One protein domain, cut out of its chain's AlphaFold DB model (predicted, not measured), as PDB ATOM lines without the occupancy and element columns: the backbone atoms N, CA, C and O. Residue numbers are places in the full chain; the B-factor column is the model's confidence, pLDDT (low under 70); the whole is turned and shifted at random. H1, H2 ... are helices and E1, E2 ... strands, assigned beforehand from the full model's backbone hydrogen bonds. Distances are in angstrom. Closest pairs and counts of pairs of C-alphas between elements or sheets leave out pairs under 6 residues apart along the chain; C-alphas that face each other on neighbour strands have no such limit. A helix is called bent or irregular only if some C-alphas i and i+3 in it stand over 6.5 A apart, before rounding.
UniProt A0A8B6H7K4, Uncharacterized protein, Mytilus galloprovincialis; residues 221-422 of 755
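AT A GLANCE: This is residues 221 to 422 of the 755 residues of an uncharacterized protein of Mytilus galloprovincialis (UniProt A0A8B6H7K4). The chain winds in helix pairs stacked into a short solenoid: H1 with H2, H3 with H4, H6 with H7, H8 with the long, kinked H9, then H10, and H11 with H12 at the far end. Two small strand hairpins, E1 with E2 and E3 with E4, lie near the first pairs. The printed part has 202 residues, mostly helix, in the order E1 E2 H1 H2 E3 E4 H3 to H12; both two-stranded sheets are antiparallel. It is compact, with a radius of gyration of the C-alphas of 19.0 A, yet elongated, spanning 58 by 37 by 29 A.

IN THESE COORDINATES: E1, residues 221 to 225, begins at C-alpha 221 (225.331, 64.535, 151.198); E2 is 231 to 235, 13.0 A long. E3 is 262 to 265 and E4 268 to 271. The helices are H1 236 to 242, H2 246 to 254, H3 272 to 279, H4 284 to 296 (19.7 A), H5 299 to 302, H6 306 to 315, H7 320 to 328, H8 343 to 351, H9 356 to 376 (27.7 A), H10 379 to 387, H11 403 to 409 and H12 413 to 422, ending at C-alpha 422 (197.290, 87.785, 190.495).

HOW THE PARTS SIT: In the hairpin E1 and E2, N 221 and O 234 are 2.8 A apart; in the hairpin E3 and E4, N 263 and O 270 are 2.9 A apart, both within hydrogen-bond range. The closest C-alphas of E2 and E3, Phe 232 and Glu 265, are 6.3 A apart. H1 touches H2 (Ile 240 and Leu 249, C-alphas 6.0 A). H2 touches H4 (Thr 246 and Val 289, 5.5 A) at a shallow tilt of 3 degrees, the same way. H4, only just irregular with C-alphas 292 and 295 6.6 A apart, touches H7 (Glu 291 and Ile 322, 5.7 A). H5 is near H6, which only just touches H8, with 3 pairs of C-alphas within 8 A (Cys 310 and Leu 343, 6.5 A). H9, with a kink of 59 degrees near residue 363, touches H8 with residues 359 to 367 alone (Arg 344 and Val 366, 6.2 A), and H10 only just and only at the corner (Ala 374 and Leu 382, 7.3 A). H11 touches H12 (Val 407 and Leu 416, 6.3 A). Every O i to N i+4 pair is within hydrogen-bond range in H1, H3, H6, H7, H8, H10, H11 and H12, against 4 of 5 in H2, 7 of 9 in H4 and 14 of 17 in H9; H5 is too short for such a pair.

THE WHOLE: The farthest C-alphas, Thr 223 and Glu 413, are 59.9 A apart. The printed part has no cut. The links H7 to H8 and H10 to H11 are long. The mean pLDDT of the printed part is 91.9, and no printed residue is under 70.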
ATOM      1  N   ASN A 221     223.975  64.311 151.673       95.25
ATOM      2  CA  ASN A 221     225.331  64.535 151.198       95.25
ATOM      3  C   ASN A 221     226.316  64.179 152.312       95.25
ATOM      4  O   ASN A 221     226.217  64.739 153.401       95.25
ATOM      5  N   VAL A 222     227.261  63.279 152.046       94.31
ATOM      6  CA  VAL A 222     228.256  62.819 153.038       94.31
ATOM      7  C   VAL A 222     229.480  63.736 153.177       94.31
ATOM      8  O   VAL A 222     230.342  63.477 154.008       94.31
ATOM      9  N   THR A 223     229.569  64.797 152.372       92.88
ATOM     10  CA  THR A 223     230.711  65.734 152.322       92.88
ATOM     11  C   THR A 223     230.310  67.169 152.649       92.88
ATOM     12  O   THR A 223     230.933  68.123 152.182       92.88
ATOM     13  N   HIS A 224     229.246  67.358 153.434       93.00
ATOM     14  CA  HIS A 224     228.969  68.679 153.985       93.00
ATOM     15  C   HIS A 224     230.038  69.047 155.015       93.00
ATOM     16  O   HIS A 224     230.430  68.207 155.823       93.00
ATOM     17  N   ILE A 225     230.497  70.297 154.961       91.50
ATOM     18  CA  ILE A 225     231.527  70.842 155.844       91.50
ATOM     19  C   ILE A 225     230.887  71.977 156.643       91.50
ATOM     20  O   ILE A 225     230.454  72.964 156.042       91.50
ATOM     21  N   GLY A 226     230.824  71.814 157.965       87.50
ATOM     22  CA  GLY A 226     230.326  72.825 158.899       87.50
ATOM     23  C   GLY A 226     231.253  74.039 159.016       87.50
ATOM     24  O   GLY A 226     232.358  74.063 158.467       87.50
ATOM     25  N   GLU A 227     230.820  75.059 159.759       82.56
ATOM     26  CA  GLU A 227     231.621  76.274 160.001       82.56
ATOM     27  C   GLU A 227     232.917  75.980 160.775       82.56
ATOM     28  O   GLU A 227     233.917  76.683 160.629       82.56
ATOM     29  N   ASP A 228     232.912  74.912 161.570       84.94
ATOM     30  CA  ASP A 228     234.041  74.416 162.357       84.94
ATOM     31  C   ASP A 228     234.940  73.428 161.588       84.94
ATOM     32  O   ASP A 228     235.869  72.851 162.161       84.94
ATOM     33  N   TYR A 229     234.678  73.240 160.291       88.75
ATOM     34  CA  TYR A 229     235.319  72.257 159.416       88.75
ATOM     35  C   TYR A 229     235.015  70.788 159.743       88.75
ATOM     36  O   TYR A 229     235.674  69.894 159.201       88.75
ATOM     37  N   SER A 230     234.027  70.506 160.596       90.19
ATOM     38  CA  SER A 230     233.543  69.142 160.792       90.19
ATOM     39  C   SER A 230     232.826  68.637 159.537       90.19
ATOM     40  O   SER A 230     232.180  69.393 158.809       90.19
ATOM     41  N   VAL A 231     232.971  67.340 159.262       92.56
ATOM     42  CA  VAL A 231     232.367  66.684 158.099       92.56
ATOM     43  C   VAL A 231     231.227  65.807 158.580       92.56
ATOM     44  O   VAL A 231     231.443  64.917 159.404       92.56
ATOM     45  N   PHE A 232     230.025  66.035 158.062       93.31
ATOM     46  CA  PHE A 232     228.846  65.274 158.464       93.31
ATOM     47  C   PHE A 232     227.822  65.140 157.334       93.31
ATOM     48  O   PHE A 232     227.924  65.754 156.271       93.31
ATOM     49  N   CYS A 233     226.826  64.280 157.552       93.56
ATOM     50  CA  CYS A 233     225.789  64.006 156.564       93.56
ATOM     51  C   CYS A 233     224.708  65.095 156.576       93.56
ATOM     52  O   CYS A 233     223.941  65.182 157.535       93.56
ATOM     53  N   MET A 234     224.577  65.853 155.487       95.94
ATOM     54  CA  MET A 234     223.566  66.904 155.344       95.94
ATOM     55  C   MET A 234     222.422  66.468 154.418       95.94
ATOM     56  O   MET A 234     222.667  66.189 153.243       95.94
ATOM     57  N   PRO A 235     221.161  66.420 154.883       97.31
ATOM     58  CA  PRO A 235     220.009  66.190 154.010       97.31
ATOM     59  C   PRO A 235     219.840  67.284 152.941       97.31
ATOM     60  O   PRO A 235     220.094  68.458 153.208       97.31
ATOM     61  N   LEU A 236     219.327  66.924 151.756       98.12
ATOM     62  CA  LEU A 236     219.073  67.862 150.648       98.12
ATOM     63  C   LEU A 236     218.267  69.086 151.086       98.12
ATOM     64  O   LEU A 236     218.605  70.211 150.732       98.12
ATOM     65  N   VAL A 237     217.223  68.880 151.887       98.25
ATOM     66  CA  VAL A 237     216.383  69.975 152.388       98.25
ATOM     67  C   VAL A 237     217.173  70.992 153.223       98.25
ATOM     68  O   VAL A 237     216.863  72.179 153.167       98.25
ATOM     69  N   GLY A 238     218.227  70.552 153.920       97.50
ATOM     70  CA  GLY A 238     219.127  71.411 154.687       97.50
ATOM     71  C   GLY A 238     220.001  72.291 153.801       97.50
ATOM     72  O   GLY A 238     220.012  73.503 153.978       97.50
ATOM     73  N   GLU A 239     220.649  71.720 152.782       96.50
ATOM     74  CA  GLU A 239     221.442  72.492 151.805       96.50
ATOM     75  C   GLU A 239     220.587  73.547 151.089       96.50
ATOM     76  O   GLU A 239     220.983  74.701 150.937       96.50
ATOM     77  N   ILE A 240     219.371  73.170 150.688       98.00
ATOM     78  CA  ILE A 240     218.419  74.071 150.029       98.00
ATOM     79  C   ILE A 240     217.976  75.206 150.967       98.00
ATOM     80  O   ILE A 240     217.804  76.337 150.503       98.00
ATOM     81  N   ALA A 241     217.811  74.927 152.264       97.94
ATOM     82  CA  ALA A 241     217.489  75.933 153.272       97.94
ATOM     83  C   ALA A 241     218.657  76.909 153.506       97.94
ATOM     84  O   ALA A 241     218.443  78.118 153.462       97.94
ATOM     85  N   LEU A 242     219.888  76.407 153.666       95.56
ATOM     86  CA  LEU A 242     221.092  77.231 153.872       95.56
ATOM     87  C   LEU A 242     221.464  78.090 152.652       95.56
ATOM     88  O   LEU A 242     222.153  79.094 152.793       95.56
ATOM     89  N   LEU A 243     221.011  77.711 151.454       95.00
ATOM     90  CA  LEU A 243     221.150  78.507 150.227       95.00
ATOM     91  C   LEU A 243     219.975  79.471 149.986       95.00
ATOM     92  O   LEU A 243     219.881  80.057 148.907       95.00
ATOM     93  N   HIS A 244     219.049  79.604 150.940       95.25
ATOM     94  CA  HIS A 244     217.856  80.455 150.844       95.25
ATOM     95  C   HIS A 244     216.975  80.165 149.611       95.25
ATOM     96  O   HIS A 244     216.308  81.036 149.049       95.25
ATOM     97  N   LEU A 245     216.930  78.909 149.152       95.62
ATOM     98  CA  LEU A 245     216.156  78.512 147.972       95.62
ATOM     99  C   LEU A 245     214.699  78.189 148.352       95.62
ATOM    100  O   LEU A 245     214.191  77.095 148.091       95.62
ATOM    101  N   THR A 246     214.005  79.169 148.938       95.69
ATOM    102  CA  THR A 246     212.675  79.063 149.581       95.69
ATOM    103  C   THR A 246     211.621  78.357 148.722       95.69
ATOM    104  O   THR A 246     210.887  77.481 149.181       95.69
ATOM    105  N   GLY A 247     211.567  78.660 147.424       95.31
ATOM    106  CA  GLY A 247     210.604  78.028 146.520       95.31
ATOM    107  C   GLY A 247     210.909  76.566 146.160       95.31
ATOM    108  O   GLY A 247     209.989  75.846 145.768       95.31
ATOM    109  N   CYS A 248     212.168  76.127 146.260       97.19
ATOM    110  CA  CYS A 248     212.538  74.711 146.164       97.19
ATOM    111  C   CYS A 248     212.286  74.013 147.505       97.19
ATOM    112  O   CYS A 248     211.652  72.958 147.518       97.19
ATOM    113  N   LEU A 249     212.671  74.657 148.612       98.31
ATOM    114  CA  LEU A 249     212.417  74.206 149.982       98.31
ATOM    115  C   LEU A 249     210.939  73.855 150.191       98.31
ATOM    116  O   LEU A 249     210.608  72.727 150.546       98.31
ATOM    117  N   GLN A 250     210.034  74.779 149.850       98.06
ATOM    118  CA  GLN A 250     208.592  74.576 149.994       98.06
ATOM    119  C   GLN A 250     208.082  73.339 149.233       98.06
ATOM    120  O   GLN A 250     207.149  72.674 149.680       98.06
ATOM    121  N   LYS A 251     208.660  73.026 148.065       97.81
ATOM    122  CA  LYS A 251     208.254  71.862 147.263       97.81
ATOM    123  C   LYS A 251     208.776  70.555 147.835       97.81
ATOM    124  O   LYS A 251     208.030  69.580 147.833       97.81
ATOM    125  N   LEU A 252     210.022  70.545 148.302       98.25
ATOM    126  CA  LEU A 252     210.624  69.376 148.938       98.25
ATOM    127  C   LEU A 252     209.851  69.008 150.210       98.25
ATOM    128  O   LEU A 252     209.419  67.867 150.339       98.25
ATOM    129  N   LEU A 253     209.552  69.985 151.072       98.19
ATOM    130  CA  LEU A 253     208.770  69.772 152.301       98.19
ATOM    131  C   LEU A 253     207.369  69.217 152.013       98.19
ATOM    132  O   LEU A 253     206.972  68.202 152.576       98.19
ATOM    133  N   LYS A 254     206.649  69.807 151.047       97.19
ATOM    134  CA  LYS A 254     205.340  69.292 150.594       97.19
ATOM    135  C   LYS A 254     205.404  67.874 150.016       97.19
ATOM    136  O   LYS A 254     204.368  67.226 149.920       97.19
ATOM    137  N   SER A 255     206.587  67.421 149.610       96.94
ATOM    138  CA  SER A 255     206.821  66.091 149.037       96.94
ATOM    139  C   SER A 255     207.432  65.107 150.044       96.94
ATOM    140  O   SER A 255     207.880  64.042 149.637       96.94
ATOM    141  N   GLY A 256     207.453  65.445 151.340       96.50
ATOM    142  CA  GLY A 256     207.911  64.547 152.406       96.50
ATOM    143  C   GLY A 256     209.383  64.692 152.800       96.50
ATOM    144  O   GLY A 256     209.925  63.784 153.431       96.50
ATOM    145  N   ALA A 257     210.039  65.801 152.444       97.88
ATOM    146  CA  ALA A 257     211.348  66.116 153.009       97.88
ATOM    147  C   ALA A 257     211.244  66.335 154.526       97.88
ATOM    148  O   ALA A 257     210.400  67.109 154.981       97.88
ATOM    149  N   ASP A 258     212.115  65.685 155.291       97.56
ATOM    150  CA  ASP A 258     212.087  65.699 156.747       97.56
ATOM    151  C   ASP A 258     213.163  66.625 157.328       97.56
ATOM    152  O   ASP A 258     214.364  66.448 157.124       97.56
ATOM    153  N   VAL A 259     212.709  67.617 158.092       97.69
ATOM    154  CA  VAL A 259     213.556  68.587 158.806       97.69
ATOM    155  C   VAL A 259     213.836  68.174 160.250       97.69
ATOM    156  O   VAL A 259     214.484  68.905 160.992       97.69
ATOM    157  N   ASN A 260     213.358  67.004 160.664       97.25
ATOM    158  CA  ASN A 260     213.497  66.480 162.020       97.25
ATOM    159  C   ASN A 260     214.611  65.435 162.145       97.25
ATOM    160  O   ASN A 260     214.913  64.984 163.250       97.25
ATOM    161  N   VAL A 261     215.239  65.071 161.023       96.06
ATOM    162  CA  VAL A 261     216.399  64.179 160.981       96.06
ATOM    163  C   VAL A 261     217.519  64.742 161.848       96.06
ATOM    164  O   VAL A 261     217.836  65.928 161.767       96.06
ATOM    165  N   ILE A 262     218.141  63.880 162.650       94.69
ATOM    166  CA  ILE A 262     219.300  64.253 163.457       94.69
ATOM    167  C   ILE A 262     220.519  64.447 162.551       94.69
ATOM    168  O   ILE A 262     220.882  63.549 161.783       94.69
ATOM    169  N   VAL A 263     221.134  65.619 162.665       92.50
ATOM    170  CA  VAL A 263     222.468  65.927 162.150       92.50
ATOM    171  C   VAL A 263     223.451  65.925 163.314       92.50
ATOM    172  O   VAL A 263     223.096  66.305 164.430       92.50
ATOM    173  N   ASP A 264     224.659  65.438 163.062       87.19
ATOM    174  CA  ASP A 264     225.703  65.296 164.073       87.19
ATOM    175  C   ASP A 264     226.928  66.110 163.654       87.19
ATOM    176  O   ASP A 264     227.766  65.652 162.878       87.19
ATOM    177  N   GLU A 265     226.975  67.353 164.128       83.06
ATOM    178  CA  GLU A 265     228.113  68.253 163.963       83.06
ATOM    179  C   GLU A 265     228.982  68.130 165.223       83.06
ATOM    180  O   GLU A 265     228.556  68.496 166.315       83.06
ATOM    181  N   PHE A 266     230.186  67.564 165.106       78.25
ATOM    182  CA  PHE A 266     231.152  67.472 166.214       78.25
ATOM    183  C   PHE A 266     230.637  66.758 167.494       78.25
ATOM    184  O   PHE A 266     230.926  67.176 168.616       78.25
ATOM    185  N   ASN A 267     229.894  65.651 167.354       70.06
ATOM    186  CA  ASN A 267     229.202  64.944 168.451       70.06
ATOM    187  C   ASN A 267     228.070  65.760 169.105       70.06
ATOM    188  O   ASN A 267     227.589  65.409 170.190       70.06
ATOM    189  N   PHE A 268     227.635  66.852 168.474       80.75
ATOM    190  CA  PHE A 268     226.461  67.609 168.872       80.75
ATOM    191  C   PHE A 268     225.266  67.208 168.007       80.75
ATOM    192  O   PHE A 268     224.893  67.873 167.042       80.75
ATOM    193  N   ALA A 269     224.640  66.099 168.391       87.00
ATOM    194  CA  ALA A 269     223.428  65.615 167.752       87.00
ATOM    195  C   ALA A 269     222.243  66.573 167.996       87.00
ATOM    196  O   ALA A 269     221.809  66.798 169.136       87.00
ATOM    197  N   GLU A 270     221.677  67.115 166.918       91.25
ATOM    198  CA  GLU A 270     220.458  67.922 166.965       91.25
ATOM    199  C   GLU A 270     219.558  67.725 165.739       91.25
ATOM    200  O   GLU A 270     220.035  67.322 164.680       91.25
ATOM    201  N   PRO A 271     218.241  67.981 165.850       95.38
ATOM    202  CA  PRO A 271     217.369  67.979 164.681       95.38
ATOM    203  C   PRO A 271     217.782  69.040 163.659       95.38
ATOM    204  O   PRO A 271     218.121  70.168 164.022       95.38
ATOM    205  N   LEU A 272     217.672  68.701 162.375       96.62
ATOM    206  CA  LEU A 272     218.083  69.557 161.263       96.62
ATOM    207  C   LEU A 272     217.449  70.960 161.307       96.62
ATOM    208  O   LEU A 272     218.135  71.942 161.035       96.62
ATOM    209  N   PHE A 273     216.170  71.090 161.671       96.31
ATOM    210  CA  PHE A 273     215.522  72.403 161.759       96.31
ATOM    211  C   PHE A 273     216.195  73.325 162.789       96.31
ATOM    212  O   PHE A 273     216.229  74.539 162.586       96.31
ATOM    213  N   LEU A 274     216.733  72.765 163.880       94.75
ATOM    214  CA  LEU A 274     217.431  73.529 164.913       94.75
ATOM    215  C   LEU A 274     218.816  73.955 164.424       94.75
ATOM    216  O   LEU A 274     219.173  75.122 164.585       94.75
ATOM    217  N   TYR A 275     219.531  73.044 163.755       94.38
ATOM    218  CA  TYR A 275     220.788  73.353 163.076       94.38
ATOM    219  C   TYR A 275     220.606  74.519 162.092       94.38
ATOM    220  O   TYR A 275     221.269  75.544 162.212       94.38
ATOM    221  N   ILE A 276     219.627  74.425 161.184       95.62
ATOM    222  CA  ILE A 276     219.328  75.480 160.202       95.62
ATOM    223  C   ILE A 276     219.004  76.801 160.908       95.62
ATOM    224  O   ILE A 276     219.558  77.840 160.559       95.62
ATOM    225  N   MET A 277     218.138  76.775 161.924       94.81
ATOM    226  CA  MET A 277     217.761  77.980 162.664       94.81
ATOM    227  C   MET A 277     218.956  78.648 163.355       94.81
ATOM    228  O   MET A 277     218.993  79.873 163.435       94.81
ATOM    229  N   ARG A 278     219.940  77.873 163.831       92.25
ATOM    230  CA  ARG A 278     221.184  78.378 164.430       92.25
ATOM    231  C   ARG A 278     222.144  78.953 163.383       92.25
ATOM    232  O   ARG A 278     222.718  80.012 163.633       92.25
ATOM    233  N   THR A 279     222.289  78.299 162.238       92.06
ATOM    234  CA  THR A 279     223.276  78.659 161.205       92.06
ATOM    235  C   THR A 279     222.825  79.825 160.323       92.06
ATOM    236  O   THR A 279     223.646  80.619 159.877       92.06
ATOM    237  N   LEU A 280     221.519  79.991 160.088       92.88
ATOM    238  CA  LEU A 280     221.017  81.057 159.215       92.88
ATOM    239  C   LEU A 280     221.373  82.474 159.721       92.88
ATOM    240  O   LEU A 280     221.272  82.738 160.926       92.88
ATOM    241  N   PRO A 281     221.736  83.416 158.830       92.19
ATOM    242  CA  PRO A 281     221.985  84.809 159.201       92.19
ATOM    243  C   PRO A 281     220.684  85.547 159.565       92.19
ATOM    244  O   PRO A 281     219.580  85.062 159.339       92.19
ATOM    245  N   THR A 282     220.799  86.751 160.131       94.06
ATOM    246  CA  THR A 282     219.642  87.604 160.467       94.06
ATOM    247  C   THR A 282     219.237  88.477 159.274       94.06
ATOM    248  O   THR A 282     219.510  89.681 159.262       94.06
ATOM    249  N   THR A 283     218.642  87.869 158.246       92.31
ATOM    250  CA  THR A 283     218.185  88.532 157.008       92.31
ATOM    251  C   THR A 283     216.741  88.149 156.669       92.31
ATOM    252  O   THR A 283     216.247  87.126 157.138       92.31
ATOM    253  N   GLU A 284     216.063  88.945 155.834       92.12
ATOM    254  CA  GLU A 284     214.692  88.642 155.379       92.12
ATOM    255  C   GLU A 284     214.614  87.284 154.657       92.12
ATOM    256  O   GLU A 284     213.765  86.462 154.987       92.12
ATOM    257  N   ASP A 285     215.574  86.973 153.776       91.62
ATOM    258  CA  ASP A 285     215.630  85.674 153.083       91.62
ATOM    259  C   ASP A 285     215.744  84.482 154.049       91.62
ATOM    260  O   ASP A 285     215.190  83.407 153.808       91.62
ATOM    261  N   ALA A 286     216.471  84.656 155.156       94.06
ATOM    262  CA  ALA A 286     216.575  83.638 156.192       94.06
ATOM    263  C   ALA A 286     215.249  83.471 156.951       94.06
ATOM    264  O   ALA A 286     214.864  82.347 157.281       94.06
ATOM    265  N   TYR A 287     214.516  84.559 157.199       96.12
ATOM    266  CA  TYR A 287     213.189  84.491 157.808       96.12
ATOM    267  C   TYR A 287     212.173  83.796 156.897       96.12
ATOM    268  O   TYR A 287     211.430  82.947 157.392       96.12
ATOM    269  N   ASP A 288     212.214  84.028 155.582       96.75
ATOM    270  CA  ASP A 288     211.381  83.301 154.613       96.75
ATOM    271  C   ASP A 288     211.636  81.782 154.663       96.75
ATOM    272  O   ASP A 288     210.713  80.965 154.561       96.75
ATOM    273  N   VAL A 289     212.900  81.372 154.836       97.81
ATOM    274  CA  VAL A 289     213.261  79.959 155.025       97.81
ATOM    275  C   VAL A 289     212.626  79.407 156.299       97.81
ATOM    276  O   VAL A 289     212.010  78.338 156.254       97.81
ATOM    277  N   LEU A 290     212.746  80.121 157.421       97.94
ATOM    278  CA  LEU A 290     212.170  79.703 158.699       97.94
ATOM    279  C   LEU A 290     210.642  79.617 158.641       97.94
ATOM    280  O   LEU A 290     210.075  78.632 159.117       97.94
ATOM    281  N   GLU A 291     209.976  80.591 158.019       97.88
ATOM    282  CA  GLU A 291     208.520  80.610 157.853       97.88
ATOM    283  C   GLU A 291     208.021  79.391 157.061       97.88
ATOM    284  O   GLU A 291     207.009  78.783 157.413       97.88
ATOM    285  N   VAL A 292     208.756  78.977 156.025       97.94
ATOM    286  CA  VAL A 292     208.424  77.792 155.220       97.94
ATOM    287  C   VAL A 292     208.764  76.481 155.939       97.94
ATOM    288  O   VAL A 292     208.030  75.499 155.799       97.94
ATOM    289  N   MET A 293     209.871  76.442 156.684       98.31
ATOM    290  CA  MET A 293     210.424  75.233 157.299       98.31
ATOM    291  C   MET A 293     209.743  74.856 158.620       98.31
ATOM    292  O   MET A 293     209.368  73.699 158.816       98.31
ATOM    293  N   LEU A 294     209.581  75.813 159.538       97.56
ATOM    294  CA  LEU A 294     209.113  75.564 160.906       97.56
ATOM    295  C   LEU A 294     207.708  74.942 161.011       97.56
ATOM    296  O   LEU A 294     207.485  74.179 161.952       97.56
ATOM    297  N   PRO A 295     206.774  75.125 160.054       97.69
ATOM    298  CA  PRO A 295     205.530  74.360 160.024       97.69
ATOM    299  C   PRO A 295     205.705  72.832 159.938       97.69
ATOM    300  O   PRO A 295     204.754  72.107 160.238       97.69
ATOM    301  N   TYR A 296     206.883  72.333 159.553       97.25
ATOM    302  CA  TYR A 296     207.220  70.905 159.482       97.25
ATOM    303  C   TYR A 296     208.137  70.446 160.632       97.25
ATOM    304  O   TYR A 296     208.434  69.256 160.746       97.25
ATOM    305  N   ALA A 297     208.575  71.372 161.491       97.06
ATOM    306  CA  ALA A 297     209.435  71.078 162.629       97.06
ATOM    307  C   ALA A 297     208.647  70.472 163.801       97.06
ATOM    308  O   ALA A 297     207.534  70.899 164.122       97.06
ATOM    309  N   ASN A 298     209.258  69.494 164.466       94.62
ATOM    310  CA  ASN A 298     208.740  68.828 165.648       94.62
ATOM    311  C   ASN A 298     209.532  69.255 166.895       94.62
ATOM    312  O   ASN A 298     210.584  68.694 167.207       94.62
ATOM    313  N   PHE A 299     208.992  70.219 167.646       92.88
ATOM    314  CA  PHE A 299     209.637  70.733 168.858       92.88
ATOM    315  C   PHE A 299     209.653  69.732 170.026       92.88
ATOM    316  O   PHE A 299     210.444  69.914 170.949       92.88
ATOM    317  N   SER A 300     208.886  68.633 169.973       90.00
ATOM    318  CA  SER A 300     208.974  67.576 171.002       90.00
ATOM    319  C   SER A 300     210.347  66.885 171.039       90.00
ATOM    320  O   SER A 300     210.754  66.345 172.063       90.00
ATOM    321  N   LEU A 301     211.119  66.957 169.947       90.06
ATOM    322  CA  LEU A 301     212.485  66.422 169.886       90.06
ATOM    323  C   LEU A 301     213.497  67.248 170.694       90.06
ATOM    324  O   LEU A 301     214.636  66.823 170.875       90.06
ATOM    325  N   VAL A 302     213.105  68.442 171.143       88.62
ATOM    326  CA  VAL A 302     213.987  69.443 171.759       88.62
ATOM    327  C   VAL A 302     213.382  70.053 173.025       88.62
ATOM    328  O   VAL A 302     213.763  71.151 173.419       88.62
ATOM    329  N   GLU A 303     212.492  69.333 173.718       82.31
ATOM    330  CA  GLU A 303     211.876  69.780 174.985       82.31
ATOM    331  C   GLU A 303     212.899  70.105 176.089       82.31
ATOM    332  O   GLU A 303     212.636  70.872 177.013       82.31
ATOM    333  N   ASN A 304     214.093  69.515 176.025       82.25
ATOM    334  CA  ASN A 304     215.192  69.815 176.942       82.25
ATOM    335  C   ASN A 304     216.034  71.034 176.515       82.25
ATOM    336  O   ASN A 304     216.888  71.467 177.285       82.25
ATOM    337  N   LYS A 305     215.805  71.578 175.315       85.62
ATOM    338  CA  LYS A 305     216.518  72.725 174.730       85.62
ATOM    339  C   LYS A 305     215.608  73.950 174.523       85.62
ATOM    340  O   LYS A 305     216.065  74.926 173.933       85.62
ATOM    341  N   THR A 306     214.362  73.953 175.010       88.88
ATOM    342  CA  THR A 306     213.405  75.061 174.804       88.88
ATOM    343  C   THR A 306     213.976  76.427 175.181       88.88
ATOM    344  O   THR A 306     213.885  77.362 174.392       88.88
ATOM    345  N   SER A 307     214.625  76.550 176.345       86.88
ATOM    346  CA  SER A 307     215.214  77.821 176.798       86.88
ATOM    347  C   SER A 307     216.281  78.345 175.832       86.88
ATOM    348  O   SER A 307     216.312  79.534 175.521       86.88
ATOM    349  N   ILE A 308     217.115  77.446 175.300       87.25
ATOM    350  CA  ILE A 308     218.145  77.760 174.304       87.25
ATOM    351  C   ILE A 308     217.488  78.234 173.008       87.25
ATOM    352  O   ILE A 308     217.888  79.250 172.453       87.25
ATOM    353  N   ILE A 309     216.444  77.543 172.550       92.69
ATOM    354  CA  ILE A 309     215.702  77.901 171.336       92.69
ATOM    355  C   ILE A 309     215.068  79.288 171.460       92.69
ATOM    356  O   ILE A 309     215.150  80.089 170.530       92.69
ATOM    357  N   CYS A 310     214.465  79.592 172.609       92.94
ATOM    358  CA  CYS A 310     213.893  80.904 172.887       92.94
ATOM    359  C   CYS A 310     214.962  82.008 172.866       92.94
ATOM    360  O   CYS A 310     214.728  83.065 172.280       92.94
ATOM    361  N   ASN A 311     216.144  81.752 173.438       90.88
ATOM    362  CA  ASN A 311     217.275  82.683 173.379       90.88
ATOM    363  C   ASN A 311     217.764  82.891 171.939       90.88
ATOM    364  O   ASN A 311     217.917  84.036 171.523       90.88
ATOM    365  N   ILE A 312     217.920  81.818 171.151       91.81
ATOM    366  CA  ILE A 312     218.290  81.907 169.727       91.81
ATOM    367  C   ILE A 312     217.275  82.767 168.968       91.81
ATOM    368  O   ILE A 312     217.666  83.642 168.197       91.81
ATOM    369  N   ALA A 313     215.975  82.557 169.200       94.31
ATOM    370  CA  ALA A 313     214.927  83.327 168.541       94.31
ATOM    371  C   ALA A 313     215.003  84.827 168.871       94.31
ATOM    372  O   ALA A 313     214.834  85.662 167.981       94.31
ATOM    373  N   PHE A 314     215.306  85.165 170.126       94.06
ATOM    374  CA  PHE A 314     215.510  86.545 170.557       94.06
ATOM    375  C   PHE A 314     216.780  87.164 169.949       94.06
ATOM    376  O   PHE A 314     216.715  88.239 169.351       94.06
ATOM    377  N   GLU A 315     217.927  86.487 170.051       92.19
ATOM    378  CA  GLU A 315     219.221  86.982 169.559       92.19
ATOM    379  C   GLU A 315     219.220  87.187 168.044       92.19
ATOM    380  O   GLU A 315     219.695  88.215 167.551       92.19
ATOM    381  N   LYS A 316     218.611  86.252 167.307       92.25
ATOM    382  CA  LYS A 316     218.434  86.350 165.854       92.25
ATOM    383  C   LYS A 316     217.304  87.283 165.433       92.25
ATOM    384  O   LYS A 316     217.079  87.425 164.240       92.25
ATOM    385  N   ARG A 317     216.609  87.928 166.380       93.31
ATOM    386  CA  ARG A 317     215.499  88.861 166.121       93.31
ATOM    387  C   ARG A 317     214.418  88.252 165.226       93.31
ATOM    388  O   ARG A 317     213.876  88.939 164.360       93.31
ATOM    389  N   ILE A 318     214.105  86.972 165.445       93.50
ATOM    390  CA  ILE A 318     213.110  86.253 164.650       93.50
ATOM    391  C   ILE A 318     211.774  87.016 164.715       93.50
ATOM    392  O   ILE A 318     211.286  87.302 165.815       93.50
ATOM    393  N   PRO A 319     211.161  87.349 163.562       92.31
ATOM    394  CA  PRO A 319     209.876  88.027 163.514       92.31
ATOM    395  C   PRO A 319     208.801  87.316 164.334       92.31
ATOM    396  O   PRO A 319     208.679  86.090 164.327       92.31
ATOM    397  N   PHE A 320     207.948  88.099 164.992       87.62
ATOM    398  CA  PHE A 320     206.915  87.561 165.878       87.62
ATOM    399  C   PHE A 320     205.945  86.599 165.170       87.62
ATOM    400  O   PHE A 320     205.517  85.615 165.768       87.62
ATOM    401  N   ALA A 321     205.653  86.823 163.884       91.06
ATOM    402  CA  ALA A 321     204.844  85.907 163.077       91.06
ATOM    403  C   ALA A 321     205.438  84.485 163.036       91.06
ATOM    404  O   ALA A 321     204.716  83.505 163.202       91.06
ATOM    405  N   ILE A 322     206.762  84.375 162.914       94.88
ATOM    406  CA  ILE A 322     207.476  83.096 162.916       94.88
ATOM    407  C   ILE A 322     207.495  82.495 164.325       94.88
ATOM    408  O   ILE A 322     207.265  81.298 164.486       94.88
ATOM    409  N   VAL A 323     207.667  83.314 165.366       92.94
ATOM    410  CA  VAL A 323     207.562  82.850 166.761       92.94
ATOM    411  C   VAL A 323     206.176  82.256 167.048       92.94
ATOM    412  O   VAL A 323     206.093  81.207 167.687       92.94
ATOM    413  N   LYS A 324     205.086  82.838 166.519       90.50
ATOM    414  CA  LYS A 324     203.736  82.248 166.626       90.50
ATOM    415  C   LYS A 324     203.664  80.857 165.989       90.50
ATOM    416  O   LYS A 324     203.048  79.964 166.570       90.50
ATOM    417  N   ILE A 325     204.335  80.636 164.852       94.62
ATOM    418  CA  ILE A 325     204.448  79.297 164.249       94.62
ATOM    419  C   ILE A 325     205.150  78.345 165.223       94.62
ATOM    420  O   ILE A 325     204.627  77.266 165.487       94.62
ATOM    421  N   MET A 326     206.279  78.743 165.815       94.81
ATOM    422  CA  MET A 326     207.008  77.902 166.778       94.81
ATOM    423  C   MET A 326     206.143  77.542 167.995       94.81
ATOM    424  O   MET A 326     206.091  76.377 168.388       94.81
ATOM    425  N   ILE A 327     205.410  78.514 168.553       91.00
ATOM    426  CA  ILE A 327     204.479  78.295 169.673       91.00
ATOM    427  C   ILE A 327     203.381  77.304 169.269       91.00
ATOM    428  O   ILE A 327     203.129  76.341 169.991       91.00
ATOM    429  N   SER A 328     202.794  77.460 168.075       91.25
ATOM    430  CA  SER A 328     201.780  76.528 167.553       91.25
ATOM    431  C   SER A 328     202.301  75.095 167.367       91.25
ATOM    432  O   SER A 328     201.521  74.146 167.333       91.25
ATOM    433  N   LYS A 329     203.626  74.929 167.265       93.50
ATOM    434  CA  LYS A 329     204.312  73.634 167.174       93.50
ATOM    435  C   LYS A 329     204.799  73.088 168.515       93.50
ATOM    436  O   LYS A 329     205.444  72.042 168.532       93.50
ATOM    437  N   GLY A 330     204.461  73.747 169.621       90.12
ATOM    438  CA  GLY A 330     204.754  73.284 170.975       90.12
ATOM    439  C   GLY A 330     205.923  73.992 171.660       90.12
ATOM    440  O   GLY A 330     206.304  73.576 172.752       90.12
ATOM    441  N   LEU A 331     206.488  75.058 171.076       92.00
ATOM    442  CA  LEU A 331     207.489  75.864 171.776       92.00
ATOM    443  C   LEU A 331     206.857  76.583 172.977       92.00
ATOM    444  O   LEU A 331     205.950  77.401 172.819       92.00
ATOM    445  N   ASN A 332     207.392  76.348 174.174       89.50
ATOM    446  CA  ASN A 332     206.990  77.072 175.374       89.50
ATOM    447  C   ASN A 332     207.931  78.256 175.654       89.50
ATOM    448  O   ASN A 332     208.974  78.094 176.285       89.50
ATOM    449  N   LEU A 333     207.528  79.465 175.250       90.69
ATOM    450  CA  LEU A 333     208.307  80.698 175.460       90.69
ATOM    451  C   LEU A 333     208.517  81.055 176.946       90.69
ATOM    452  O   LEU A 333     209.417  81.820 177.290       90.69
ATOM    453  N   PHE A 334     207.684  80.504 177.829       90.88
ATOM    454  CA  PHE A 334     207.679  80.780 179.265       90.88
ATOM    455  C   PHE A 334     208.377  79.686 180.080       90.88
ATOM    456  O   PHE A 334     208.291  79.672 181.310       90.88
ATOM    457  N   GLU A 335     209.042  78.740 179.409       88.62
ATOM    458  CA  GLU A 335     209.833  77.723 180.082       88.62
ATOM    459  C   GLU A 335     210.994  78.351 180.860       88.62
ATOM    460  O   GLU A 335     211.555  79.383 180.482       88.62
ATOM    461  N   ARG A 336     211.328  77.723 181.987       87.69
ATOM    462  CA  ARG A 336     212.409  78.156 182.863       87.69
ATOM    463  C   ARG A 336     213.660  77.329 182.616       87.69
ATOM    464  O   ARG A 336     213.578  76.118 182.416       87.69
ATOM    465  N   ASP A 337     214.809  77.986 182.673       87.06
ATOM    466  CA  ASP A 337     216.103  77.318 182.693       87.06
ATOM    467  C   ASP A 337     216.355  76.597 184.035       87.06
ATOM    468  O   ASP A 337     215.559  76.634 184.978       87.06
ATOM    469  N   GLU A 338     217.514  75.956 184.148       82.94
ATOM    470  CA  GLU A 338     217.984  75.285 185.366       82.94
ATOM    471  C   GLU A 338     218.255  76.229 186.559       82.94
ATOM    472  O   GLU A 338     218.504  75.776 187.677       82.94
ATOM    473  N   ASN A 339     218.182  77.548 186.363       83.81
ATOM    474  CA  ASN A 339     218.231  78.559 187.418       83.81
ATOM    475  C   ASN A 339     216.852  79.123 187.779       83.81
ATOM    476  O   ASN A 339     216.755  79.930 188.705       83.81
ATOM    477  N   GLY A 340     215.787  78.653 187.127       86.50
ATOM    478  CA  GLY A 340     214.429  79.137 187.337       86.50
ATOM    479  C   GLY A 340     214.123  80.437 186.593       86.50
ATOM    480  O   GLY A 340     213.139  81.105 186.914       86.50
ATOM    481  N   ARG A 341     214.951  80.811 185.613       88.19
ATOM    482  CA  ARG A 341     214.818  82.036 184.819       88.19
ATOM    483  C   ARG A 341     214.033  81.755 183.553       88.19
ATOM    484  O   ARG A 341     214.312  80.796 182.841       88.19
ATOM    485  N   THR A 342     213.069  82.610 183.262       91.81
ATOM    486  CA  THR A 342     212.367  82.642 181.977       91.81
ATOM    487  C   THR A 342     213.223  83.335 180.909       91.81
ATOM    488  O   THR A 342     214.234  83.981 181.213       91.81
ATOM    489  N   LEU A 343     212.806  83.266 179.640       92.75
ATOM    490  CA  LEU A 343     213.411  84.086 178.581       92.75
ATOM    491  C   LEU A 343     213.363  85.581 178.939       92.75
ATOM    492  O   LEU A 343     214.358  86.288 178.796       92.75
ATOM    493  N   ARG A 344     212.227  86.047 179.475       93.50
ATOM    494  CA  ARG A 344     212.047  87.430 179.935       93.50
ATOM    495  C   ARG A 344     213.089  87.826 180.984       93.50
ATOM    496  O   ARG A 344     213.702  88.884 180.873       93.50
ATOM    497  N   ASP A 345     213.324  86.952 181.962       91.06
ATOM    498  CA  ASP A 345     214.324  87.163 183.015       91.06
ATOM    499  C   ASP A 345     215.742  87.244 182.443       91.06
ATOM    500  O   ASP A 345     216.545  88.070 182.871       91.06
ATOM    501  N   THR A 346     216.046  86.409 181.448       90.69
ATOM    502  CA  THR A 346     217.354  86.375 180.783       90.69
ATOM    503  C   THR A 346     217.607  87.665 180.002       90.69
ATOM    504  O   THR A 346     218.673  88.266 180.140       90.69
ATOM    505  N   ILE A 347     216.607  88.148 179.257       92.81
ATOM    506  CA  ILE A 347     216.656  89.448 178.569       92.81
ATOM    507  C   ILE A 347     216.875  90.573 179.588       92.81
ATOM    508  O   ILE A 347     217.765  91.404 179.413       92.81
ATOM    509  N   TYR A 348     216.118  90.574 180.688       91.12
ATOM    510  CA  TYR A 348     216.273  91.574 181.743       91.12
ATOM    511  C   TYR A 348     217.686  91.561 182.346       91.12
ATOM    512  O   TYR A 348     218.345  92.596 182.391       91.12
ATOM    513  N   LEU A 349     218.197  90.397 182.757       87.31
ATOM    514  CA  LEU A 349     219.531  90.265 183.356       87.31
ATOM    515  C   LEU A 349     220.657  90.719 182.417       87.31
ATOM    516  O   LEU A 349     221.653  91.271 182.882       87.31
ATOM    517  N   ASN A 350     220.495  90.526 181.110       88.25
ATOM    518  CA  ASN A 350     221.489  90.934 180.121       88.25
ATOM    519  C   ASN A 350     221.392  92.423 179.749       88.25
ATOM    520  O   ASN A 350     222.340  92.971 179.186       88.25
ATOM    521  N   ASN A 351     220.272  93.093 180.051       90.31
ATOM    522  CA  ASN A 351     219.982  94.448 179.568       90.31
ATOM    523  C   ASN A 351     219.484  95.432 180.641       90.31
ATOM    524  O   ASN A 351     219.131  96.555 180.302       90.31
ATOM    525  N   TYR A 352     219.500  95.080 181.930       86.50
ATOM    526  CA  TYR A 352     219.017  95.954 183.016       86.50
ATOM    527  C   TYR A 352     219.750  97.303 183.113       86.50
ATOM    528  O   TYR A 352     219.232  98.243 183.704       86.50
ATOM    529  N   LYS A 353     220.969  97.404 182.568       84.50
ATOM    530  CA  LYS A 353     221.752  98.651 182.531       84.50
ATOM    531  C   LYS A 353     221.333  99.595 181.401       84.50
ATOM    532  O   LYS A 353     221.788 100.736 181.383       84.50
ATOM    533  N   ASP A 354     220.523  99.125 180.458       88.25
ATOM    534  CA  ASP A 354     220.030  99.941 179.359       88.25
ATOM    535  C   ASP A 354     219.048 101.005 179.872       88.25
ATOM    536  O   ASP A 354     218.432 100.863 180.930       88.25
ATOM    537  N   GLY A 355     218.847 102.068 179.089       86.88
ATOM    538  CA  GLY A 355     217.772 103.024 179.362       86.88
ATOM    539  C   GLY A 355     216.397 102.344 179.358       86.88
ATOM    540  O   GLY A 355     216.179 101.392 178.603       86.88
ATOM    541  N   LYS A 356     215.456 102.865 180.162       87.38
ATOM    542  CA  LYS A 356     214.110 102.290 180.358       87.38
ATOM    543  C   LYS A 356     213.420 101.934 179.035       87.38
ATOM    544  O   LYS A 356     212.914 100.825 178.885       87.38
ATOM    545  N   ASP A 357     213.468 102.833 178.053       90.19
ATOM    546  CA  ASP A 357     212.849 102.619 176.739       90.19
ATOM    547  C   ASP A 357     213.517 101.506 175.923       90.19
ATOM    548  O   ASP A 357     212.829 100.700 175.299       90.19
ATOM    549  N   SER A 358     214.850 101.426 175.957       93.31
ATOM    550  CA  SER A 358     215.609 100.371 175.270       93.31
ATOM    551  C   SER A 358     215.298  98.999 175.865       93.31
ATOM    552  O   SER A 358     215.018  98.050 175.131       93.31
ATOM    553  N   LEU A 359     215.289  98.899 177.198       92.31
ATOM    554  CA  LEU A 359     214.945  97.664 177.896       92.31
ATOM    555  C   LEU A 359     213.502  97.237 177.597       92.31
ATOM    556  O   LEU A 359     213.264  96.076 177.268       92.31
ATOM    557  N   ARG A 360     212.555  98.181 177.620       93.62
ATOM    558  CA  ARG A 360     211.149  97.938 177.268       93.62
ATOM    559  C   ARG A 360     210.997  97.376 175.855       93.62
ATOM    560  O   ARG A 360     210.290  96.393 175.662       93.62
ATOM    561  N   LEU A 361     211.682  97.951 174.863       93.06
ATOM    562  CA  LEU A 361     211.624  97.455 173.482       93.06
ATOM    563  C   LEU A 361     212.169  96.026 173.342       93.06
ATOM    564  O   LEU A 361     211.650  95.263 172.529       93.06
ATOM    565  N   LYS A 362     213.178  95.649 174.137       94.12
ATOM    566  CA  LYS A 362     213.712  94.278 174.173       94.12
ATOM    567  C   LYS A 362     212.751  93.307 174.863       94.12
ATOM    568  O   LYS A 362     212.484  92.236 174.325       94.12
ATOM    569  N   LEU A 363     212.191  93.691 176.013       94.19
ATOM    570  CA  LEU A 363     211.225  92.877 176.762       94.19
ATOM    571  C   LEU A 363     209.903  92.685 176.008       94.19
ATOM    572  O   LEU A 363     209.291  91.624 176.120       94.19
ATOM    573  N   ALA A 364     209.526  93.638 175.149       92.69
ATOM    574  CA  ALA A 364     208.346  93.544 174.292       92.69
ATOM    575  C   ALA A 364     208.326  92.294 173.391       92.69
ATOM    576  O   ALA A 364     207.257  91.927 172.908       92.69
ATOM    577  N   PHE A 365     209.468  91.635 173.158       91.62
ATOM    578  CA  PHE A 365     209.516  90.347 172.461       91.62
ATOM    579  C   PHE A 365     208.710  89.255 173.185       91.62
ATOM    580  O   PHE A 365     208.019  88.481 172.531       91.62
ATOM    581  N   VAL A 366     208.773  89.213 174.521       93.38
ATOM    582  CA  VAL A 366     208.025  88.254 175.352       93.38
ATOM    583  C   VAL A 366     206.719  88.871 175.846       93.38
ATOM    584  O   VAL A 366     205.674  88.225 175.788       93.38
ATOM    585  N   ASP A 367     206.761  90.133 176.276       94.56
ATOM    586  CA  ASP A 367     205.620  90.805 176.907       94.56
ATOM    587  C   ASP A 367     204.435  90.928 175.944       94.56
ATOM    588  O   ASP A 367     203.292  90.707 176.342       94.56
ATOM    589  N   GLN A 368     204.692  91.163 174.650       91.19
ATOM    590  CA  GLN A 368     203.627  91.208 173.648       91.19
ATOM    591  C   GLN A 368     202.912  89.860 173.493       91.19
ATOM    592  O   GLN A 368     201.707  89.843 173.274       91.19
ATOM    593  N   VAL A 369     203.619  88.734 173.644       90.88
ATOM    594  CA  VAL A 369     203.003  87.397 173.568       90.88
ATOM    595  C   VAL A 369     202.015  87.212 174.712       90.88
ATOM    596  O   VAL A 369     200.911  86.717 174.512       90.88
ATOM    597  N   LEU A 370     202.400  87.636 175.915       91.81
ATOM    598  CA  LEU A 370     201.548  87.525 177.091       91.81
ATOM    599  C   LEU A 370     200.332  88.454 177.012       91.81
ATOM    600  O   LEU A 370     199.233  88.063 177.402       91.81
ATOM    601  N   ILE A 371     200.521  89.662 176.476       93.06
ATOM    602  CA  ILE A 371     199.431  90.606 176.211       93.06
ATOM    603  C   ILE A 371     198.464  90.025 175.174       93.06
ATOM    604  O   ILE A 371     197.260  90.066 175.399       93.06
ATOM    605  N   ASP A 372     198.962  89.443 174.080       90.50
ATOM    606  CA  ASP A 372     198.125  88.794 173.061       90.50
ATOM    607  C   ASP A 372     197.276  87.663 173.677       90.50
ATOM    608  O   ASP A 372     196.065  87.647 173.475       90.50
ATOM    609  N   ILE A 373     197.870  86.792 174.505       90.62
ATOM    610  CA  ILE A 373     197.159  85.723 175.241       90.62
ATOM    611  C   ILE A 373     196.021  86.304 176.098       90.62
ATOM    612  O   ILE A 373     194.902  85.783 176.104       90.62
ATOM    613  N   ALA A 374     196.282  87.405 176.809       92.62
ATOM    614  CA  ALA A 374     195.273  88.071 177.630       92.62
ATOM    615  C   ALA A 374     194.155  88.713 176.790       92.62
ATOM    616  O   ALA A 374     192.984  88.631 177.156       92.62
ATOM    617  N   LEU A 375     194.490  89.309 175.645       92.81
ATOM    618  CA  LEU A 375     193.520  89.913 174.728       92.81
ATOM    619  C   LEU A 375     192.643  88.873 174.020       92.81
ATOM    620  O   LEU A 375     191.444  89.103 173.824       92.81
ATOM    621  N   GLU A 376     193.225  87.728 173.666       91.19
ATOM    622  CA  GLU A 376     192.516  86.563 173.128       91.19
ATOM    623  C   GLU A 376     191.584  85.938 174.181       91.19
ATOM    624  O   GLU A 376     190.540  85.389 173.830       91.19
ATOM    625  N   GLY A 377     191.883  86.125 175.473       91.31
ATOM    626  CA  GLY A 377     191.073  85.637 176.590       91.31
ATOM    627  C   GLY A 377     191.365  84.184 176.963       91.31
ATOM    628  O   GLY A 377     190.481  83.494 177.468       91.31
ATOM    629  N   ASP A 378     192.588  83.705 176.717       91.19
ATOM    630  CA  ASP A 378     193.013  82.355 177.098       91.19
ATOM    631  C   ASP A 378     193.276  82.270 178.615       91.19
ATOM    632  O   ASP A 378     194.406  82.329 179.113       91.19
ATOM    633  N   MET A 379     192.180  82.146 179.366       91.50
ATOM    634  CA  MET A 379     192.187  82.051 180.827       91.50
ATOM    635  C   MET A 379     192.951  80.828 181.337       91.50
ATOM    636  O   MET A 379     193.582  80.901 182.390       91.50
ATOM    637  N   LEU A 380     192.933  79.719 180.591       91.62
ATOM    638  CA  LEU A 380     193.631  78.491 180.974       91.62
ATOM    639  C   LEU A 380     195.145  78.696 180.957       91.62
ATOM    640  O   LEU A 380     195.838  78.289 181.892       91.62
ATOM    641  N   MET A 381     195.669  79.346 179.917       90.81
ATOM    642  CA  MET A 381     197.093  79.648 179.832       90.81
ATOM    643  C   MET A 381     197.517  80.668 180.893       90.81
ATOM    644  O   MET A 381     198.541  80.466 181.552       90.81
ATOM    645  N   LEU A 382     196.718  81.718 181.118       91.88
ATOM    646  CA  LEU A 382     196.971  82.690 182.187       91.88
ATOM    647  C   LEU A 382     196.996  82.023 183.568       91.88
ATOM    648  O   LEU A 382     197.925  82.256 184.344       91.88
ATOM    649  N   GLU A 383     196.036  81.147 183.871       91.25
ATOM    650  CA  GLU A 383     196.008  80.401 185.132       91.25
ATOM    651  C   GLU A 383     197.217  79.477 185.273       91.25
ATOM    652  O   GLU A 383     197.902  79.496 186.297       91.25
ATOM    653  N   ARG A 384     197.559  78.732 184.219       91.12
ATOM    654  CA  ARG A 384     198.720  77.838 184.218       91.12
ATOM    655  C   ARG A 384     200.030  78.580 184.485       91.12
ATOM    656  O   ARG A 384     200.845  78.117 185.282       91.12
ATOM    657  N   LEU A 385     200.257  79.703 183.809       91.75
ATOM    658  CA  LEU A 385     201.449  80.531 184.002       91.75
ATOM    659  C   LEU A 385     201.493  81.124 185.416       91.75
ATOM    660  O   LEU A 385     202.542  81.096 186.064       91.75
ATOM    661  N   SER A 386     200.344  81.556 185.930       90.81
ATOM    662  CA  SER A 386     200.213  82.054 187.300       90.81
ATOM    663  C   SER A 386     200.574  80.979 188.329       90.81
ATOM    664  O   SER A 386     201.395  81.216 189.212       90.81
ATOM    665  N   LEU A 387     200.050  79.760 188.184       92.19
ATOM    666  CA  LEU A 387     200.381  78.634 189.063       92.19
ATOM    667  C   LEU A 387     201.860  78.216 188.968       92.19
ATOM    668  O   LEU A 387     202.390  77.648 189.918       92.19
ATOM    669  N   ASN A 388     202.551  78.545 187.872       90.31
ATOM    670  CA  ASN A 388     203.991  78.327 187.681       90.31
ATOM    671  C   ASN A 388     204.868  79.508 188.157       90.31
ATOM    672  O   ASN A 388     206.015  79.670 187.711       90.31
ATOM    673  N   SER A 389     204.331  80.343 189.051       87.88
ATOM    674  CA  SER A 389     204.998  81.516 189.629       87.88
ATOM    675  C   SER A 389     205.508  82.531 188.594       87.88
ATOM    676  O   SER A 389     206.596  83.094 188.761       87.88
ATOM    677  N   TYR A 390     204.806  82.703 187.469       88.44
ATOM    678  CA  TYR A 390     205.150  83.733 186.485       88.44
ATOM    679  C   TYR A 390     204.746  85.126 186.995       88.44
ATOM    680  O   TYR A 390     203.631  85.305 187.487       88.44
ATOM    681  N   ASP A 391     205.650  86.100 186.873       81.06
ATOM    682  CA  ASP A 391     205.458  87.468 187.361       81.06
ATOM    683  C   ASP A 391     204.842  88.350 186.255       81.06
ATOM    684  O   ASP A 391     205.411  88.488 185.172       81.06
ATOM    685  N   TYR A 392     203.670  88.938 186.520       82.50
ATOM    686  CA  TYR A 392     202.901  89.745 185.552       82.50
ATOM    687  C   TYR A 392     202.993  91.255 185.792       82.50
ATOM    688  O   TYR A 392     202.603  92.044 184.935       82.50
ATOM    689  N   ASP A 393     203.480  91.666 186.961       75.62
ATOM    690  CA  ASP A 393     203.425  93.045 187.454       75.62
ATOM    691  C   ASP A 393     204.250  94.029 186.616       75.62
ATOM    692  O   ASP A 393     203.974  95.223 186.636       75.62
ATOM    693  N   GLN A 394     205.233  93.531 185.868       81.62
ATOM    694  CA  GLN A 394     206.153  94.342 185.065       81.62
ATOM    695  C   GLN A 394     205.921  94.224 183.553       81.62
ATOM    696  O   GLN A 394     206.796  94.607 182.778       81.62
ATOM    697  N   VAL A 395     204.811  93.622 183.122       90.69
ATOM    698  CA  VAL A 395     204.541  93.352 181.704       90.69
ATOM    699  C   VAL A 395     203.966  94.600 181.046       90.69
ATOM    700  O   VAL A 395     202.860  95.036 181.376       90.69
ATOM    701  N   GLU A 396     204.712  95.148 180.088       93.25
ATOM    702  CA  GLU A 396     204.355  96.370 179.369       93.25
ATOM    703  C   GLU A 396     204.375  96.154 177.852       93.25
ATOM    704  O   GLU A 396     205.193  95.413 177.304       93.25
ATOM    705  N   ASN A 397     203.496  96.857 177.138       93.12
ATOM    706  CA  ASN A 397     203.573  96.924 175.683       93.12
ATOM    707  C   ASN A 397     204.705  97.871 175.224       93.12
ATOM    708  O   ASN A 397     205.332  98.589 176.005       93.12
ATOM    709  N   ARG A 398     204.927  97.962 173.907       92.62
ATOM    710  CA  ARG A 398     205.943  98.869 173.326       92.62
ATOM    711  C   ARG A 398     205.714 100.358 173.629       92.62
ATOM    712  O   ARG A 398     206.650 101.142 173.504       92.62
ATOM    713  N   ARG A 399     204.489 100.752 173.993       92.31
ATOM    714  CA  ARG A 399     204.121 102.126 174.373       92.31
ATOM    715  C   ARG A 399     204.346 102.402 175.866       92.31
ATOM    716  O   ARG A 399     204.293 103.559 176.265       92.31
ATOM    717  N   GLY A 400     204.647 101.377 176.668       91.88
ATOM    718  CA  GLY A 400     204.778 101.470 178.126       91.88
ATOM    719  C   GLY A 400     203.467 101.371 178.880       91.88
ATOM    720  O   GLY A 400     203.428 101.773 180.033       91.88
ATOM    721  N   GLN A 401     202.407 100.898 178.226       93.19
ATOM    722  CA  GLN A 401     201.151 100.620 178.911       93.19
ATOM    723  C   GLN A 401     201.238  99.238 179.547       93.19
ATOM    724  O   GLN A 401     201.701  98.291 178.898       93.19
ATOM    725  N   SER A 402     200.781  99.124 180.789       93.12
ATOM    726  CA  SER A 402     200.752  97.839 181.491       93.12
ATOM    727  C   SER A 402     199.745  96.878 180.850       93.12
ATOM    728  O   SER A 402     198.786  97.297 180.199       93.12
ATOM    729  N   ILE A 403     199.920  95.570 181.059       93.19
ATOM    730  CA  ILE A 403     198.944  94.566 180.599       93.19
ATOM    731  C   ILE A 403     197.515  94.865 181.093       93.19
ATOM    732  O   ILE A 403     196.561  94.679 180.344       93.19
ATOM    733  N   ILE A 404     197.371  95.392 182.313       92.94
ATOM    734  CA  ILE A 404     196.082  95.772 182.914       92.94
ATOM    735  C   ILE A 404     195.441  96.926 182.133       92.94
ATOM    736  O   ILE A 404     194.270  96.843 181.769       92.94
ATOM    737  N   GLU A 405     196.209  97.974 181.817       93.62
ATOM    738  CA  GLU A 405     195.729  99.115 181.024       93.62
ATOM    739  C   GLU A 405     195.266  98.672 179.632       93.62
ATOM    740  O   GLU A 405     194.168  99.018 179.200       93.62
ATOM    741  N   VAL A 406     196.065  97.842 178.955       93.75
ATOM    742  CA  VAL A 406     195.752  97.351 177.605       93.75
ATOM    743  C   VAL A 406     194.481  96.490 177.591       93.75
ATOM    744  O   VAL A 406     193.657  96.615 176.684       93.75
ATOM    745  N   VAL A 407     194.304  95.614 178.584       93.62
ATOM    746  CA  VAL A 407     193.117  94.750 178.710       93.62
ATOM    747  C   VAL A 407     191.874  95.570 179.074       93.62
ATOM    748  O   VAL A 407     190.799  95.326 178.519       93.62
ATOM    749  N   SER A 408     192.028  96.573 179.944       92.88
ATOM    750  CA  SER A 408     190.964  97.504 180.341       92.88
ATOM    751  C   SER A 408     190.434  98.302 179.146       92.88
ATOM    752  O   SER A 408     189.229  98.314 178.894       92.88
ATOM    753  N   GLU A 409     191.326  98.852 178.312       92.62
ATOM    754  CA  GLU A 409     190.956  99.564 177.077       92.62
ATOM    755  C   GLU A 409     190.143  98.700 176.098       92.62
ATOM    756  O   GLU A 409     189.365  99.218 175.295       92.62
ATOM    757  N   LYS A 410     190.333  97.377 176.136       91.50
ATOM    758  CA  LYS A 410     189.644  96.413 175.267       91.50
ATOM    759  C   LYS A 410     188.367  95.828 175.876       91.50
ATOM    760  O   LYS A 410     187.704  95.048 175.193       91.50
ATOM    761  N   GLY A 411     188.006  96.205 177.105       87.62
ATOM    762  CA  GLY A 411     186.740  95.822 177.742       87.62
ATOM    763  C   GLY A 411     186.632  94.336 178.101       87.62
ATOM    764  O   GLY A 411     185.557  93.752 177.988       87.62
ATOM    765  N   LYS A 412     187.740  93.691 178.485       88.81
ATOM    766  CA  LYS A 412     187.776  92.269 178.879       88.81
ATOM    767  C   LYS A 412     187.686  92.122 180.404       88.81
ATOM    768  O   LYS A 412     188.696  91.883 181.061       88.81
ATOM    769  N   GLU A 413     186.483  92.260 180.958       91.69
ATOM    770  CA  GLU A 413     186.252  92.306 182.416       91.69
ATOM    771  C   GLU A 413     186.741  91.054 183.167       91.69
ATOM    772  O   GLU A 413     187.430  91.182 184.175       91.69
ATOM    773  N   ASP A 414     186.466  89.846 182.663       92.31
ATOM    774  CA  ASP A 414     186.886  88.598 183.328       92.31
ATOM    775  C   ASP A 414     188.413  88.480 183.442       92.31
ATOM    776  O   ASP A 414     188.952  88.111 184.488       92.31
ATOM    777  N   VAL A 415     189.116  88.832 182.360       93.06
ATOM    778  CA  VAL A 415     190.582  88.825 182.307       93.06
ATOM    779  C   VAL A 415     191.134  89.904 183.232       93.06
ATOM    780  O   VAL A 415     192.078  89.640 183.972       93.06
ATOM    781  N   LEU A 416     190.534  91.097 183.230       93.44
ATOM    782  CA  LEU A 416     190.929  92.208 184.090       93.44
ATOM    783  C   LEU A 416     190.822  91.830 185.574       93.44
ATOM    784  O   LEU A 416     191.821  91.896 186.288       93.44
ATOM    785  N   ASN A 417     189.659  91.333 186.002       92.81
ATOM    786  CA  ASN A 417     189.417  90.879 187.375       92.81
ATOM    787  C   ASN A 417     190.430  89.807 187.803       92.81
ATOM    788  O   ASN A 417     190.928  89.800 188.932       92.81
ATOM    789  N   TYR A 418     190.763  88.891 186.890       92.12
ATOM    790  CA  TYR A 418     191.764  87.867 187.152       92.12
ATOM    791  C   TYR A 418     193.171  88.457 187.297       92.12
ATOM    792  O   TYR A 418     193.828  88.176 188.302       92.12
ATOM    793  N   LEU A 419     193.615  89.300 186.355       91.31
ATOM    794  CA  LEU A 419     194.924  89.964 186.382       91.31
ATOM    795  C   LEU A 419     195.111  90.805 187.654       91.31
ATOM    796  O   LEU A 419     196.177  90.753 188.267       91.31
ATOM    797  N   GLU A 420     194.073  91.512 188.099       90.75
ATOM    798  CA  GLU A 420     194.082  92.285 189.347       90.75
ATOM    799  C   GLU A 420     194.235  91.399 190.596       90.75
ATOM    800  O   GLU A 420     194.856  91.804 191.581       90.75
ATOM    801  N   SER A 421     193.742  90.156 190.553       89.88
ATOM    802  CA  SER A 421     193.878  89.187 191.651       89.88
ATOM    803  C   SER A 421     195.247  88.485 191.709       89.88
ATOM    804  O   SER A 421     195.615  87.913 192.743       89.88
ATOM    805  N   LEU A 422     196.035  88.533 190.624       87.81
ATOM    806  CA  LEU A 422     197.290  87.785 190.495       87.81
ATOM    807  C   LEU A 422     198.351  88.104 191.548       87.81
ATOM    808  O   LEU A 422     198.954  87.155 192.056       87.81
TER     809      LEU A 422